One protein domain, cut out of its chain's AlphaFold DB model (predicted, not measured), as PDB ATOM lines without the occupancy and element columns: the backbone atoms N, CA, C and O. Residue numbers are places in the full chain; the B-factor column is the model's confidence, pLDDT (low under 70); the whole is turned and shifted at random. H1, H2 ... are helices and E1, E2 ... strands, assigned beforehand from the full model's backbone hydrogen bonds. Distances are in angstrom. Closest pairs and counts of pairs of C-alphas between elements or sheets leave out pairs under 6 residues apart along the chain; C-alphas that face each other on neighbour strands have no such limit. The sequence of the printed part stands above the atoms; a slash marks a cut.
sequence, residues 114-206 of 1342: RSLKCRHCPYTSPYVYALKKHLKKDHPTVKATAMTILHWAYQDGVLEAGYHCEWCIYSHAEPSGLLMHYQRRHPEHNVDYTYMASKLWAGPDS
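AT A GLANCE: This is residues 114 to 206 of the 1342 residues of the protein "Zinc finger protein 462" of Danio rerio (UniProt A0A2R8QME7). Two corners of helices stand side by side, H1 with H2 in one lobe and H3 with H4 in the other, and the short strand E1 lies between H2 and H3. The first lobe also holds the opening stretch, residues 114 to 127, which folds back on itself in a short antiparallel pairing. The printed part has 93 residues with four named helices and one named strand, in the order H1, H2, E1, H3, H4. The class is mostly helix, though under half of the residues are in named elements. The whole is compact, with a radius of gyration of the C-alphas of 12.7 A and spans of 34 by 29 by 20 A.

HOW THE PARTS SIT: Residues 116 to 117 pair with residues 124 to 125, antiparallel. H1, residues 128 to 138, touches H2, residues 146 to 155, about perpendicular at 78 degrees; their closest C-alphas, of Val 128 and Ala 146, are 6.5 A apart. E1, residues 162 to 164, pairs with no named strand. H3, residues 175 to 185, touches H4, residues 193 to 199, about perpendicular at 75 degrees, with the C-alphas of Pro 175 and Ala 197 closest at 5.9 A. H2 and H4 are close but not clearly touching; their closest C-alphas, of Met 147 and Lys 199, are 4.8 A apart. H1 is apart from E1, H3 and H4, and H2 is apart from H3. In H1, H2, H3 and H4 every O i to N i+4 pair is within hydrogen-bond range.

IN THESE COORDINATES: H1 begins at C-alpha 128, (197.026, 137.099, 165.430), and is 15.3 A long. H2 measures 14.4 A, E1 6.3 A, H3 15.1 A and H4 10.0 A. H4 ends at C-alpha 199, (204.920, 138.199, 156.884).

THE WHOLE: The C-alphas farthest apart, of Thr 141 and Arg 184, are 35.2 A apart. The printed part has no cut, and its four links between named elements are short. Mean pLDDT of the printed part is 85.0; residues 205 to 206 are under 70.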
ATOM      1  N   ARG A 114     200.192 139.268 175.555       72.13
ATOM      2  CA  ARG A 114     200.116 140.229 174.439       72.13
ATOM      3  C   ARG A 114     198.653 140.442 174.033       72.13
ATOM      4  O   ARG A 114     197.957 139.472 173.746       72.13
ATOM      5  N   SER A 115     198.161 141.677 174.043       77.35
ATOM      6  CA  SER A 115     196.722 141.949 173.910       77.35
ATOM      7  C   SER A 115     196.445 142.730 172.632       77.35
ATOM      8  O   SER A 115     196.373 143.957 172.632       77.35
ATOM      9  N   LEU A 116     196.337 142.008 171.514       84.83
ATOM     10  CA  LEU A 116     196.127 142.608 170.199       84.83
ATOM     11  C   LEU A 116     194.682 143.124 170.125       84.83
ATOM     12  O   LEU A 116     193.736 142.329 170.124       84.83
ATOM     13  N   LYS A 117     194.510 144.447 170.095       86.65
ATOM     14  CA  LYS A 117     193.201 145.114 170.045       86.65
ATOM     15  C   LYS A 117     192.743 145.304 168.596       86.65
ATOM     16  O   LYS A 117     193.559 145.480 167.693       86.65
ATOM     17  N   CYS A 118     191.436 145.303 168.355       87.87
ATOM     18  CA  CYS A 118     190.879 145.802 167.103       87.87
ATOM     19  C   CYS A 118     190.789 147.336 167.150       87.87
ATOM     20  O   CYS A 118     190.209 147.887 168.078       87.87
ATOM     21  N   ARG A 119     191.294 148.035 166.123       84.22
ATOM     22  CA  ARG A 119     191.160 149.503 166.003       84.22
ATOM     23  C   ARG A 119     189.738 149.971 165.616       84.22
ATOM     24  O   ARG A 119     189.519 151.163 165.452       84.22
ATOM     25  N   HIS A 120     188.772 149.053 165.470       84.15
ATOM     26  CA  HIS A 120     187.399 149.347 165.018       84.15
ATOM     27  C   HIS A 120     186.279 148.813 165.936       84.15
ATOM     28  O   HIS A 120     185.108 149.068 165.663       84.15
ATOM     29  N   CYS A 121     186.595 148.060 166.997       86.85
ATOM     30  CA  CYS A 121     185.637 147.641 168.033       86.85
ATOM     31  C   CYS A 121     186.389 147.126 169.287       86.85
ATOM     32  O   CYS A 121     187.587 146.861 169.193       86.85
ATOM     33  N   PRO A 122     185.734 146.899 170.444       87.29
ATOM     34  CA  PRO A 122     186.413 146.483 171.682       87.29
ATOM     35  C   PRO A 122     186.923 145.023 171.700       87.29
ATOM     36  O   PRO A 122     187.231 144.490 172.765       87.29
ATOM     37  N   TYR A 123     187.019 144.337 170.554       88.87
ATOM     38  CA  TYR A 123     187.550 142.974 170.491       88.87
ATOM     39  C   TYR A 123     189.068 142.948 170.718       88.87
ATOM     40  O   TYR A 123     189.832 143.547 169.960       88.87
ATOM     41  N   THR A 124     189.509 142.187 171.720       88.04
ATOM     42  CA  THR A 124     190.924 141.963 172.043       88.04
ATOM     43  C   THR A 124     191.270 140.474 171.964       88.04
ATOM     44  O   THR A 124     190.427 139.606 172.205       88.04
ATOM     45  N   SER A 125     192.502 140.139 171.568       87.36
ATOM     46  CA  SER A 125     192.938 138.741 171.492       87.36
ATOM     47  C   SER A 125     194.456 138.560 171.583       87.36
ATOM     48  O   SER A 125     195.192 139.272 170.900       87.36
ATOM     49  N   PRO A 126     194.958 137.535 172.299       86.53
ATOM     50  CA  PRO A 126     196.378 137.183 172.290       86.53
ATOM     51  C   PRO A 126     196.839 136.408 171.045       86.53
ATOM     52  O   PRO A 126     197.992 135.968 170.971       86.53
ATOM     53  N   TYR A 127     195.980 136.240 170.034       89.49
ATOM     54  CA  TYR A 127     196.294 135.462 168.838       89.49
ATOM     55  C   TYR A 127     196.043 136.243 167.543       89.49
ATOM     56  O   TYR A 127     194.913 136.633 167.243       89.49
ATOM     57  N   VAL A 128     197.090 136.394 166.723       89.44
ATOM     58  CA  VAL A 128     197.026 137.099 165.430       89.44
ATOM     59  C   VAL A 128     195.967 136.469 164.519       89.44
ATOM     60  O   VAL A 128     195.162 137.192 163.933       89.44
ATOM     61  N   TYR A 129     195.887 135.131 164.451       89.75
ATOM     62  CA  TYR A 129     194.863 134.439 163.656       89.75
ATOM     63  C   TYR A 129     193.431 134.786 164.098       89.75
ATOM     64  O   TYR A 129     192.523 134.810 163.265       89.75
ATOM     65  N   ALA A 130     193.209 135.047 165.391       89.93
ATOM     66  CA  ALA A 130     191.891 135.336 165.943       89.93
ATOM     67  C   ALA A 130     191.477 136.783 165.651       89.93
ATOM     68  O   ALA A 130     190.381 136.992 165.133       89.93
ATOM     69  N   LEU A 131     192.379 137.755 165.840       90.37
ATOM     70  CA  LEU A 131     192.148 139.147 165.434       90.37
ATOM     71  C   LEU A 131     191.939 139.268 163.911       90.37
ATOM     72  O   LEU A 131     190.967 139.871 163.465       90.37
ATOM     73  N   LYS A 132     192.749 138.573 163.101       91.21
ATOM     74  CA  LYS A 132     192.592 138.443 161.635       91.21
ATOM     75  C   LYS A 132     191.239 137.831 161.234       91.21
ATOM     76  O   LYS A 132     190.620 138.252 160.256       91.21
ATOM     77  N   LYS A 133     190.750 136.844 161.996       89.63
ATOM     78  CA  LYS A 133     189.450 136.173 161.800       89.63
ATOM     79  C   LYS A 133     188.258 137.018 162.272       89.63
ATOM     80  O   LYS A 133     187.169 136.841 161.724       89.63
ATOM     81  N   HIS A 134     188.460 137.901 163.248       91.53
ATOM     82  CA  HIS A 134     187.496 138.912 163.683       91.53
ATOM     83  C   HIS A 134     187.398 140.057 162.666       91.53
ATOM     84  O   HIS A 134     186.312 140.276 162.144       91.53
ATOM     85  N   LEU A 135     188.512 140.688 162.276       90.26
ATOM     86  CA  LEU A 135     188.538 141.738 161.247       90.26
ATOM     87  C   LEU A 135     187.839 141.264 159.961       90.26
ATOM     88  O   LEU A 135     186.893 141.890 159.498       90.26
ATOM     89  N   LYS A 136     188.165 140.059 159.471       89.16
ATOM     90  CA  LYS A 136     187.484 139.452 158.311       89.16
ATOM     91  C   LYS A 136     185.994 139.096 158.532       89.16
ATOM     92  O   LYS A 136     185.287 138.840 157.561       89.16
ATOM     93  N   LYS A 137     185.510 138.998 159.775       88.48
ATOM     94  CA  LYS A 137     184.094 138.720 160.103       88.48
ATOM     95  C   LYS A 137     183.279 140.007 160.220       88.48
ATOM     96  O   LYS A 137     182.164 140.039 159.717       88.48
ATOM     97  N   ASP A 138     183.830 140.984 160.929       87.55
ATOM     98  CA  ASP A 138     183.098 142.104 161.527       87.55
ATOM     99  C   ASP A 138     183.478 143.458 160.912       87.55
ATOM    100  O   ASP A 138     182.691 144.397 160.960       87.55
ATOM    101  N   HIS A 139     184.638 143.537 160.254       88.33
ATOM    102  CA  HIS A 139     185.139 144.730 159.571       88.33
ATOM    103  C   HIS A 139     185.599 144.375 158.137       88.33
ATOM    104  O   HIS A 139     186.779 144.502 157.814       88.33
ATOM    105  N   PRO A 140     184.703 143.886 157.250       82.88
ATOM    106  CA  PRO A 140     185.072 143.326 155.941       82.88
ATOM    107  C   PRO A 140     185.705 144.332 154.961       82.88
ATOM    108  O   PRO A 140     186.346 143.919 153.993       82.88
ATOM    109  N   THR A 141     185.558 145.634 155.212       82.81
ATOM    110  CA  THR A 141     186.281 146.721 154.531       82.81
ATOM    111  C   THR A 141     187.786 146.699 154.831       82.81
ATOM    112  O   THR A 141     188.600 147.035 153.971       82.81
ATOM    113  N   VAL A 142     188.176 146.244 156.024       82.81
ATOM    114  CA  VAL A 142     189.541 146.295 156.558       82.81
ATOM    115  C   VAL A 142     190.309 145.032 156.162       82.81
ATOM    116  O   VAL A 142     190.306 144.012 156.856       82.81
ATOM    117  N   LYS A 143     191.002 145.089 155.019       79.59
ATOM    118  CA  LYS A 143     191.776 143.972 154.431       79.59
ATOM    119  C   LYS A 143     193.115 143.707 155.148       79.59
ATOM    120  O   LYS A 143     194.163 143.598 154.515       79.59
ATOM    121  N   ALA A 144     193.082 143.578 156.472       82.72
ATOM    122  CA  ALA A 144     194.259 143.318 157.293       82.72
ATOM    123  C   ALA A 144     194.905 141.948 156.994       82.72
ATOM    124  O   ALA A 144     194.236 140.916 156.880       82.72
ATOM    125  N   THR A 145     196.235 141.930 156.924       87.90
ATOM    126  CA  THR A 145     197.056 140.714 156.836       87.90
ATOM    127  C   THR A 145     197.689 140.400 158.198       87.90
ATOM    128  O   THR A 145     197.610 141.207 159.120       87.90
ATOM    129  N   ALA A 146     198.335 139.236 158.352       87.05
ATOM    130  CA  ALA A 146     199.090 138.950 159.583       87.05
ATOM    131  C   ALA A 146     200.196 139.999 159.816       87.05
ATOM    132  O   ALA A 146     200.332 140.503 160.924       87.05
ATOM    133  N   MET A 147     200.886 140.396 158.744       88.92
ATOM    134  CA  MET A 147     201.918 141.433 158.742       88.92
ATOM    135  C   MET A 147     201.380 142.790 159.220       88.92
ATOM    136  O   MET A 147     201.949 143.376 160.129       88.92
ATOM    137  N   THR A 148     200.252 143.276 158.684       88.51
ATOM    138  CA  THR A 148     199.713 144.585 159.110       88.51
ATOM    139  C   THR A 148     199.206 144.563 160.551       88.51
ATOM    140  O   THR A 148     199.350 145.557 161.245       88.51
ATOM    141  N   ILE A 149     198.668 143.435 161.031       89.42
ATOM    142  CA  ILE A 149     198.268 143.281 162.442       89.42
ATOM    143  C   ILE A 149     199.492 143.321 163.369       89.42
ATOM    144  O   ILE A 149     199.426 143.926 164.435       89.42
ATOM    145  N   LEU A 150     200.608 142.710 162.959       89.56
ATOM    146  CA  LEU A 150     201.872 142.765 163.696       89.56
ATOM    147  C   LEU A 150     202.492 144.173 163.678       89.56
ATOM    148  O   LEU A 150     202.951 144.628 164.719       89.56
ATOM    149  N   HIS A 151     202.442 144.889 162.550       86.39
ATOM    150  CA  HIS A 151     202.927 146.275 162.468       86.39
ATOM    151  C   HIS A 151     202.053 147.242 163.280       86.39
ATOM    152  O   HIS A 151     202.601 148.088 163.976       86.39
ATOM    153  N   TRP A 152     200.721 147.089 163.282       87.80
ATOM    154  CA  TRP A 152     199.851 147.867 164.176       87.80
ATOM    155  C   TRP A 152     200.176 147.602 165.643       87.80
ATOM    156  O   TRP A 152     200.346 148.545 166.397       87.80
ATOM    157  N   ALA A 153     200.343 146.340 166.042       87.14
ATOM    158  CA  ALA A 153     200.674 146.007 167.424       87.14
ATOM    159  C   ALA A 153     202.104 146.422 167.836       87.14
ATOM    160  O   ALA A 153     202.343 146.623 169.022       87.14
ATOM    161  N   TYR A 154     203.031 146.589 166.888       88.16
ATOM    162  CA  TYR A 154     204.331 147.226 167.129       88.16
ATOM    163  C   TYR A 154     204.189 148.752 167.295       88.16
ATOM    164  O   TYR A 154     204.685 149.308 168.269       88.16
ATOM    165  N   GLN A 155     203.438 149.420 166.408       84.86
ATOM    166  CA  GLN A 155     203.115 150.856 166.513       84.86
ATOM    167  C   GLN A 155     202.350 151.207 167.800       84.86
ATOM    168  O   GLN A 155     202.588 152.254 168.387       84.86
ATOM    169  N   ASP A 156     201.451 150.327 168.245       83.47
ATOM    170  CA  ASP A 156     200.656 150.476 169.469       83.47
ATOM    171  C   ASP A 156     201.470 150.148 170.747       83.47
ATOM    172  O   ASP A 156     200.910 150.141 171.842       83.47
ATOM    173  N   GLY A 157     202.767 149.814 170.631       83.41
ATOM    174  CA  GLY A 157     203.646 149.456 171.757       83.41
ATOM    175  C   GLY A 157     203.341 148.102 172.419       83.41
ATOM    176  O   GLY A 157     203.807 147.828 173.521       83.41
ATOM    177  N   VAL A 158     202.539 147.245 171.777       81.94
ATOM    178  CA  VAL A 158     202.034 145.970 172.330       81.94
ATOM    179  C   VAL A 158     202.959 144.779 172.028       81.94
ATOM    180  O   VAL A 158     202.818 143.723 172.650       81.94
ATOM    181  N   LEU A 159     203.891 144.913 171.078       84.10
ATOM    182  CA  LEU A 159     204.865 143.881 170.709       84.10
ATOM    183  C   LEU A 159     206.281 144.447 170.597       84.10
ATOM    184  O   LEU A 159     206.490 145.497 169.998       84.10
ATOM    185  N   GLU A 160     207.255 143.674 171.068       82.68
ATOM    186  CA  GLU A 160     208.680 143.876 170.796       82.68
ATOM    187  C   GLU A 160     209.040 143.507 169.343       82.68
ATOM    188  O   GLU A 160     208.335 142.731 168.677       82.68
ATOM    189  N   ALA A 161     210.175 144.026 168.865       86.14
ATOM    190  CA  ALA A 161     210.717 143.689 167.553       86.14
ATOM    191  C   ALA A 161     211.154 142.210 167.499       86.14
ATOM    192  O   ALA A 161     211.933 141.751 168.330       86.14
ATOM    193  N   GLY A 162     210.649 141.446 166.528       87.21
ATOM    194  CA  GLY A 162     210.893 140.005 166.442       87.21
ATOM    195  C   GLY A 162     209.953 139.270 165.485       87.21
ATOM    196  O   GLY A 162     209.047 139.851 164.888       87.21
ATOM    197  N   TYR A 163     210.137 137.956 165.350       91.22
ATOM    198  CA  TYR A 163     209.240 137.080 164.597       91.22
ATOM    199  C   TYR A 163     208.186 136.459 165.518       91.22
ATOM    200  O   TYR A 163     208.512 135.725 166.451       91.22
ATOM    201  N   HIS A 164     206.907 136.703 165.233       89.97
ATOM    202  CA  HIS A 164     205.771 136.342 166.088       89.97
ATOM    203  C   HIS A 164     204.907 135.233 165.473       89.97
ATOM    204  O   HIS A 164     204.563 135.262 164.291       89.97
ATOM    205  N   CYS A 165     204.495 134.247 166.274       89.16
ATOM    206  CA  CYS A 165     203.637 133.162 165.798       89.16
ATOM    207  C   CYS A 165     202.198 133.640 165.531       89.16
ATOM    208  O   CYS A 165     201.562 134.259 166.392       89.16
ATOM    209  N   GLU A 166     201.646 133.281 164.362       87.67
ATOM    210  CA  GLU A 166     200.260 133.619 164.006       87.67
ATOM    211  C   GLU A 166     199.240 132.889 164.910       87.67
ATOM    212  O   GLU A 166     198.159 133.415 165.186       87.67
ATOM    213  N   TRP A 167     199.603 131.696 165.400       86.62
ATOM    214  CA  TRP A 167     198.710 130.741 166.072       86.62
ATOM    215  C   TRP A 167     198.768 130.753 167.604       86.62
ATOM    216  O   TRP A 167     197.753 130.480 168.241       86.62
ATOM    217  N   CYS A 168     199.910 131.085 168.212       87.11
ATOM    218  CA  CYS A 168     200.069 131.154 169.669       87.11
ATOM    219  C   CYS A 168     200.948 132.345 170.095       87.11
ATOM    220  O   CYS A 168     201.449 133.071 169.242       87.11
ATOM    221  N   ILE A 169     201.128 132.558 171.404       85.79
ATOM    222  CA  ILE A 169     201.842 133.719 171.971       85.79
ATOM    223  C   ILE A 169     203.366 133.746 171.741       85.79
ATOM    224  O   ILE A 169     203.994 134.735 172.086       85.79
ATOM    225  N   TYR A 170     203.959 132.692 171.172       88.81
ATOM    226  CA  TYR A 170     205.411 132.574 171.010       88.81
ATOM    227  C   TYR A 170     205.995 133.603 170.025       88.81
ATOM    228  O   TYR A 170     205.453 133.806 168.931       88.81
ATOM    229  N   SER A 171     207.135 134.178 170.400       88.27
ATOM    230  CA  SER A 171     207.982 135.077 169.611       88.27
ATOM    231  C   SER A 171     209.442 134.600 169.638       88.27
ATOM    232  O   SER A 171     209.829 133.810 170.501       88.27
ATOM    233  N   HIS A 172     210.251 135.044 168.675       88.67
ATOM    234  CA  HIS A 172     211.689 134.761 168.615       88.67
ATOM    235  C   HIS A 172     212.430 135.837 167.804       88.67
ATOM    236  O   HIS A 172     211.897 136.310 166.802       88.67
ATOM    237  N   ALA A 173     213.660 136.198 168.187       85.98
ATOM    238  CA  ALA A 173     214.451 137.216 167.481       85.98
ATOM    239  C   ALA A 173     214.799 136.801 166.035       85.98
ATOM    240  O   ALA A 173     214.707 137.601 165.107       85.98
ATOM    241  N   GLU A 174     215.122 135.521 165.820       84.20
ATOM    242  CA  GLU A 174     215.356 134.941 164.490       84.20
ATOM    243  C   GLU A 174     214.129 134.234 163.884       84.20
ATOM    244  O   GLU A 174     213.358 133.605 164.621       84.20
ATOM    245  N   PRO A 175     214.023 134.140 162.540       85.82
ATOM    246  CA  PRO A 175     213.007 133.303 161.901       85.82
ATOM    247  C   PRO A 175     213.267 131.796 162.110       85.82
ATOM    248  O   PRO A 175     212.337 130.997 161.990       85.82
ATOM    249  N   SER A 176     214.503 131.397 162.439       85.17
ATOM    250  CA  SER A 176     214.926 130.008 162.675       85.17
ATOM    251  C   SER A 176     214.248 129.399 163.909       85.17
ATOM    252  O   SER A 176     213.666 128.315 163.830       85.17
ATOM    253  N   GLY A 177     214.246 130.118 165.037       87.41
ATOM    254  CA  GLY A 177     213.560 129.681 166.258       87.41
ATOM    255  C   GLY A 177     212.040 129.652 166.095       87.41
ATOM    256  O   GLY A 177     211.393 128.694 166.522       87.41
ATOM    257  N   LEU A 178     211.459 130.611 165.359       88.49
ATOM    258  CA  LEU A 178     210.036 130.547 165.014       88.49
ATOM    259  C   LEU A 178     209.716 129.333 164.118       88.49
ATOM    260  O   LEU A 178     208.676 128.699 164.309       88.49
ATOM    261  N   LEU A 179     210.599 128.951 163.185       86.85
ATOM    262  CA  LEU A 179     210.444 127.732 162.375       86.85
ATOM    263  C   LEU A 179     210.497 126.463 163.243       86.85
ATOM    264  O   LEU A 179     209.650 125.582 163.080       86.85
ATOM    265  N   MET A 180     211.421 126.389 164.206       87.00
ATOM    266  CA  MET A 180     211.458 125.307 165.199       87.00
ATOM    267  C   MET A 180     210.176 125.249 166.037       87.00
ATOM    268  O   MET A 180     209.650 124.161 166.281       87.00
ATOM    269  N   HIS A 181     209.621 126.398 166.430       89.57
ATOM    270  CA  HIS A 181     208.331 126.461 167.116       89.57
ATOM    271  C   HIS A 181     207.181 125.930 166.249       89.57
ATOM    272  O   HIS A 181     206.434 125.070 166.714       89.57
ATOM    273  N   TYR A 182     207.061 126.351 164.984       89.40
ATOM    274  CA  TYR A 182     206.036 125.815 164.074       89.40
ATOM    275  C   TYR A 182     206.157 124.291 163.916       89.40
ATOM    276  O   TYR A 182     205.163 123.584 164.070       89.40
ATOM    277  N   GLN A 183     207.368 123.761 163.719       85.95
ATOM    278  CA  GLN A 183     207.591 122.313 163.600       85.95
ATOM    279  C   GLN A 183     207.267 121.531 164.890       85.95
ATOM    280  O   GLN A 183     206.828 120.384 164.812       85.95
ATOM    281  N   ARG A 184     207.460 122.134 166.073       87.29
ATOM    282  CA  ARG A 184     207.212 121.498 167.384       87.29
ATOM    283  C   ARG A 184     205.774 121.654 167.898       87.29
ATOM    284  O   ARG A 184     205.304 120.780 168.624       87.29
ATOM    285  N   ARG A 185     205.089 122.759 167.584       85.67
ATOM    286  CA  ARG A 185     203.781 123.137 168.168       85.67
ATOM    287  C   ARG A 185     202.634 123.253 167.161       85.67
ATOM    288  O   ARG A 185     201.492 123.146 167.595       85.67
ATOM    289  N   HIS A 186     202.922 123.431 165.870       85.00
ATOM    290  CA  HIS A 186     201.923 123.571 164.800       85.00
ATOM    291  C   HIS A 186     202.215 122.677 163.571       85.00
ATOM    292  O   HIS A 186     202.241 123.176 162.442       85.00
ATOM    293  N   PRO A 187     202.451 121.358 163.740       80.18
ATOM    294  CA  PRO A 187     202.808 120.449 162.643       80.18
ATOM    295  C   PRO A 187     201.701 120.264 161.586       80.18
ATOM    296  O   PRO A 187     201.958 119.727 160.512       80.18
ATOM    297  N   GLU A 188     200.469 120.689 161.870       77.56
ATOM    298  CA  GLU A 188     199.362 120.793 160.913       77.56
ATOM    299  C   GLU A 188     199.447 122.022 159.982       77.56
ATOM    300  O   GLU A 188     198.737 122.084 158.975       77.56
ATOM    301  N   HIS A 189     200.319 122.986 160.291       78.44
ATOM    302  CA  HIS A 189     200.508 124.224 159.542       78.44
ATOM    303  C   HIS A 189     201.900 124.281 158.905       78.44
ATOM    304  O   HIS A 189     202.819 124.917 159.418       78.44
ATOM    305  N   ASN A 190     202.036 123.657 157.731       74.02
ATOM    306  CA  ASN A 190     203.211 123.814 156.872       74.02
ATOM    307  C   ASN A 190     203.361 125.289 156.460       74.02
ATOM    308  O   ASN A 190     202.570 125.790 155.658       74.02
ATOM    309  N   VAL A 191     204.376 125.970 156.994       77.67
ATOM    310  CA  VAL A 191     204.716 127.357 156.658       77.67
ATOM    311  C   VAL A 191     206.162 127.413 156.173       77.67
ATOM    312  O   VAL A 191     207.073 126.973 156.870       77.67
ATOM    313  N   ASP A 192     206.368 127.966 154.978       79.00
ATOM    314  CA  ASP A 192     207.698 128.115 154.390       79.00
ATOM    315  C   ASP A 192     208.478 129.259 155.052       79.00
ATOM    316  O   ASP A 192     207.932 130.335 155.314       79.00
ATOM    317  N   TYR A 193     209.789 129.072 155.237       85.64
ATOM    318  CA  TYR A 193     210.712 130.068 155.805       85.64
ATOM    319  C   TYR A 193     210.628 131.448 155.114       85.64
ATOM    320  O   TYR A 193     210.797 132.487 155.752       85.64
ATOM    321  N   THR A 194     210.287 131.481 153.821       83.01
ATOM    322  CA  THR A 194     210.041 132.712 153.052       83.01
ATOM    323  C   THR A 194     208.809 133.490 153.524       83.01
ATOM    324  O   THR A 194     208.871 134.717 153.574       83.01
ATOM    325  N   TYR A 195     207.712 132.826 153.913       84.95
ATOM    326  CA  TYR A 195     206.542 133.480 154.522       84.95
ATOM    327  C   TYR A 195     206.887 133.998 155.918       84.95
ATOM    328  O   TYR A 195     206.613 135.153 156.234       84.95
ATOM    329  N   MET A 196     207.544 133.169 156.735       82.88
ATOM    330  CA  MET A 196     207.919 133.532 158.107       82.88
ATOM    331  C   MET A 196     208.770 134.803 158.117       82.88
ATOM    332  O   MET A 196     208.415 135.791 158.757       82.88
ATOM    333  N   ALA A 197     209.810 134.824 157.284       83.18
ATOM    334  CA  ALA A 197     210.737 135.938 157.167       83.18
ATOM    335  C   ALA A 197     210.257 137.113 156.285       83.18
ATOM    336  O   ALA A 197     211.077 137.930 155.874       83.18
ATOM    337  N   SER A 198     208.968 137.182 155.924       80.39
ATOM    338  CA  SER A 198     208.401 138.320 155.167       80.39
ATOM    339  C   SER A 198     206.972 138.724 155.556       80.39
ATOM    340  O   SER A 198     206.453 139.708 155.020       80.39
ATOM    341  N   LYS A 199     206.309 137.966 156.443       83.79
ATOM    342  CA  LYS A 199     204.920 138.199 156.884       83.79
ATOM    343  C   LYS A 199     204.671 137.977 158.382       83.79
ATOM    344  O   LYS A 199     203.562 138.272 158.820       83.79
ATOM    345  N   LEU A 200     205.653 137.471 159.140       88.74
ATOM    346  CA  LEU A 200     205.550 137.234 160.591       88.74
ATOM    347  C   LEU A 200     206.544 138.060 161.433       88.74
ATOM    348  O   LEU A 200     206.672 137.810 162.626       88.74
ATOM    349  N   TRP A 201     207.236 139.033 160.835       86.96
ATOM    350  CA  TRP A 201     208.003 140.042 161.573       86.96
ATOM    351  C   TRP A 201     207.061 141.101 162.166       86.96
ATOM    352  O   TRP A 201     206.074 141.476 161.529       86.96
ATOM    353  N   ALA A 202     207.383 141.575 163.366       85.90
ATOM    354  CA  ALA A 202     206.937 142.845 163.926       85.90
ATOM    355  C   ALA A 202     208.192 143.672 164.229       85.90
ATOM    356  O   ALA A 202     209.188 143.120 164.693       85.90
ATOM    357  N   GLY A 203     208.161 144.972 163.961       81.03
ATOM    358  CA  GLY A 203     209.310 145.861 164.122       81.03
ATOM    359  C   GLY A 203     209.271 146.996 163.099       81.03
ATOM    360  O   GLY A 203     208.329 147.060 162.304       81.03
ATOM    361  N   PRO A 204     210.295 147.864 163.066       77.12
ATOM    362  CA  PRO A 204     210.402 148.896 162.045       77.12
ATOM    363  C   PRO A 204     210.470 148.253 160.659       77.12
ATOM    364  O   PRO A 204     211.162 147.245 160.462       77.12
ATOM    365  N   ASP A 205     209.773 148.840 159.686       55.31
ATOM    366  CA  ASP A 205     209.927 148.459 158.287       55.31
ATOM    367  C   ASP A 205     211.378 148.719 157.878       55.31
ATOM    368  O   ASP A 205     211.816 149.853 157.694       55.31
ATOM    369  N   SER A 206     212.155 147.647 157.712       50.50
ATOM    370  CA  SER A 206     213.574 147.729 157.341       50.50
ATOM    371  C   SER A 206     213.774 148.068 155.850       50.50
ATOM    372  O   SER A 206     214.714 147.619 155.202       50.50
TER     373      SER A 206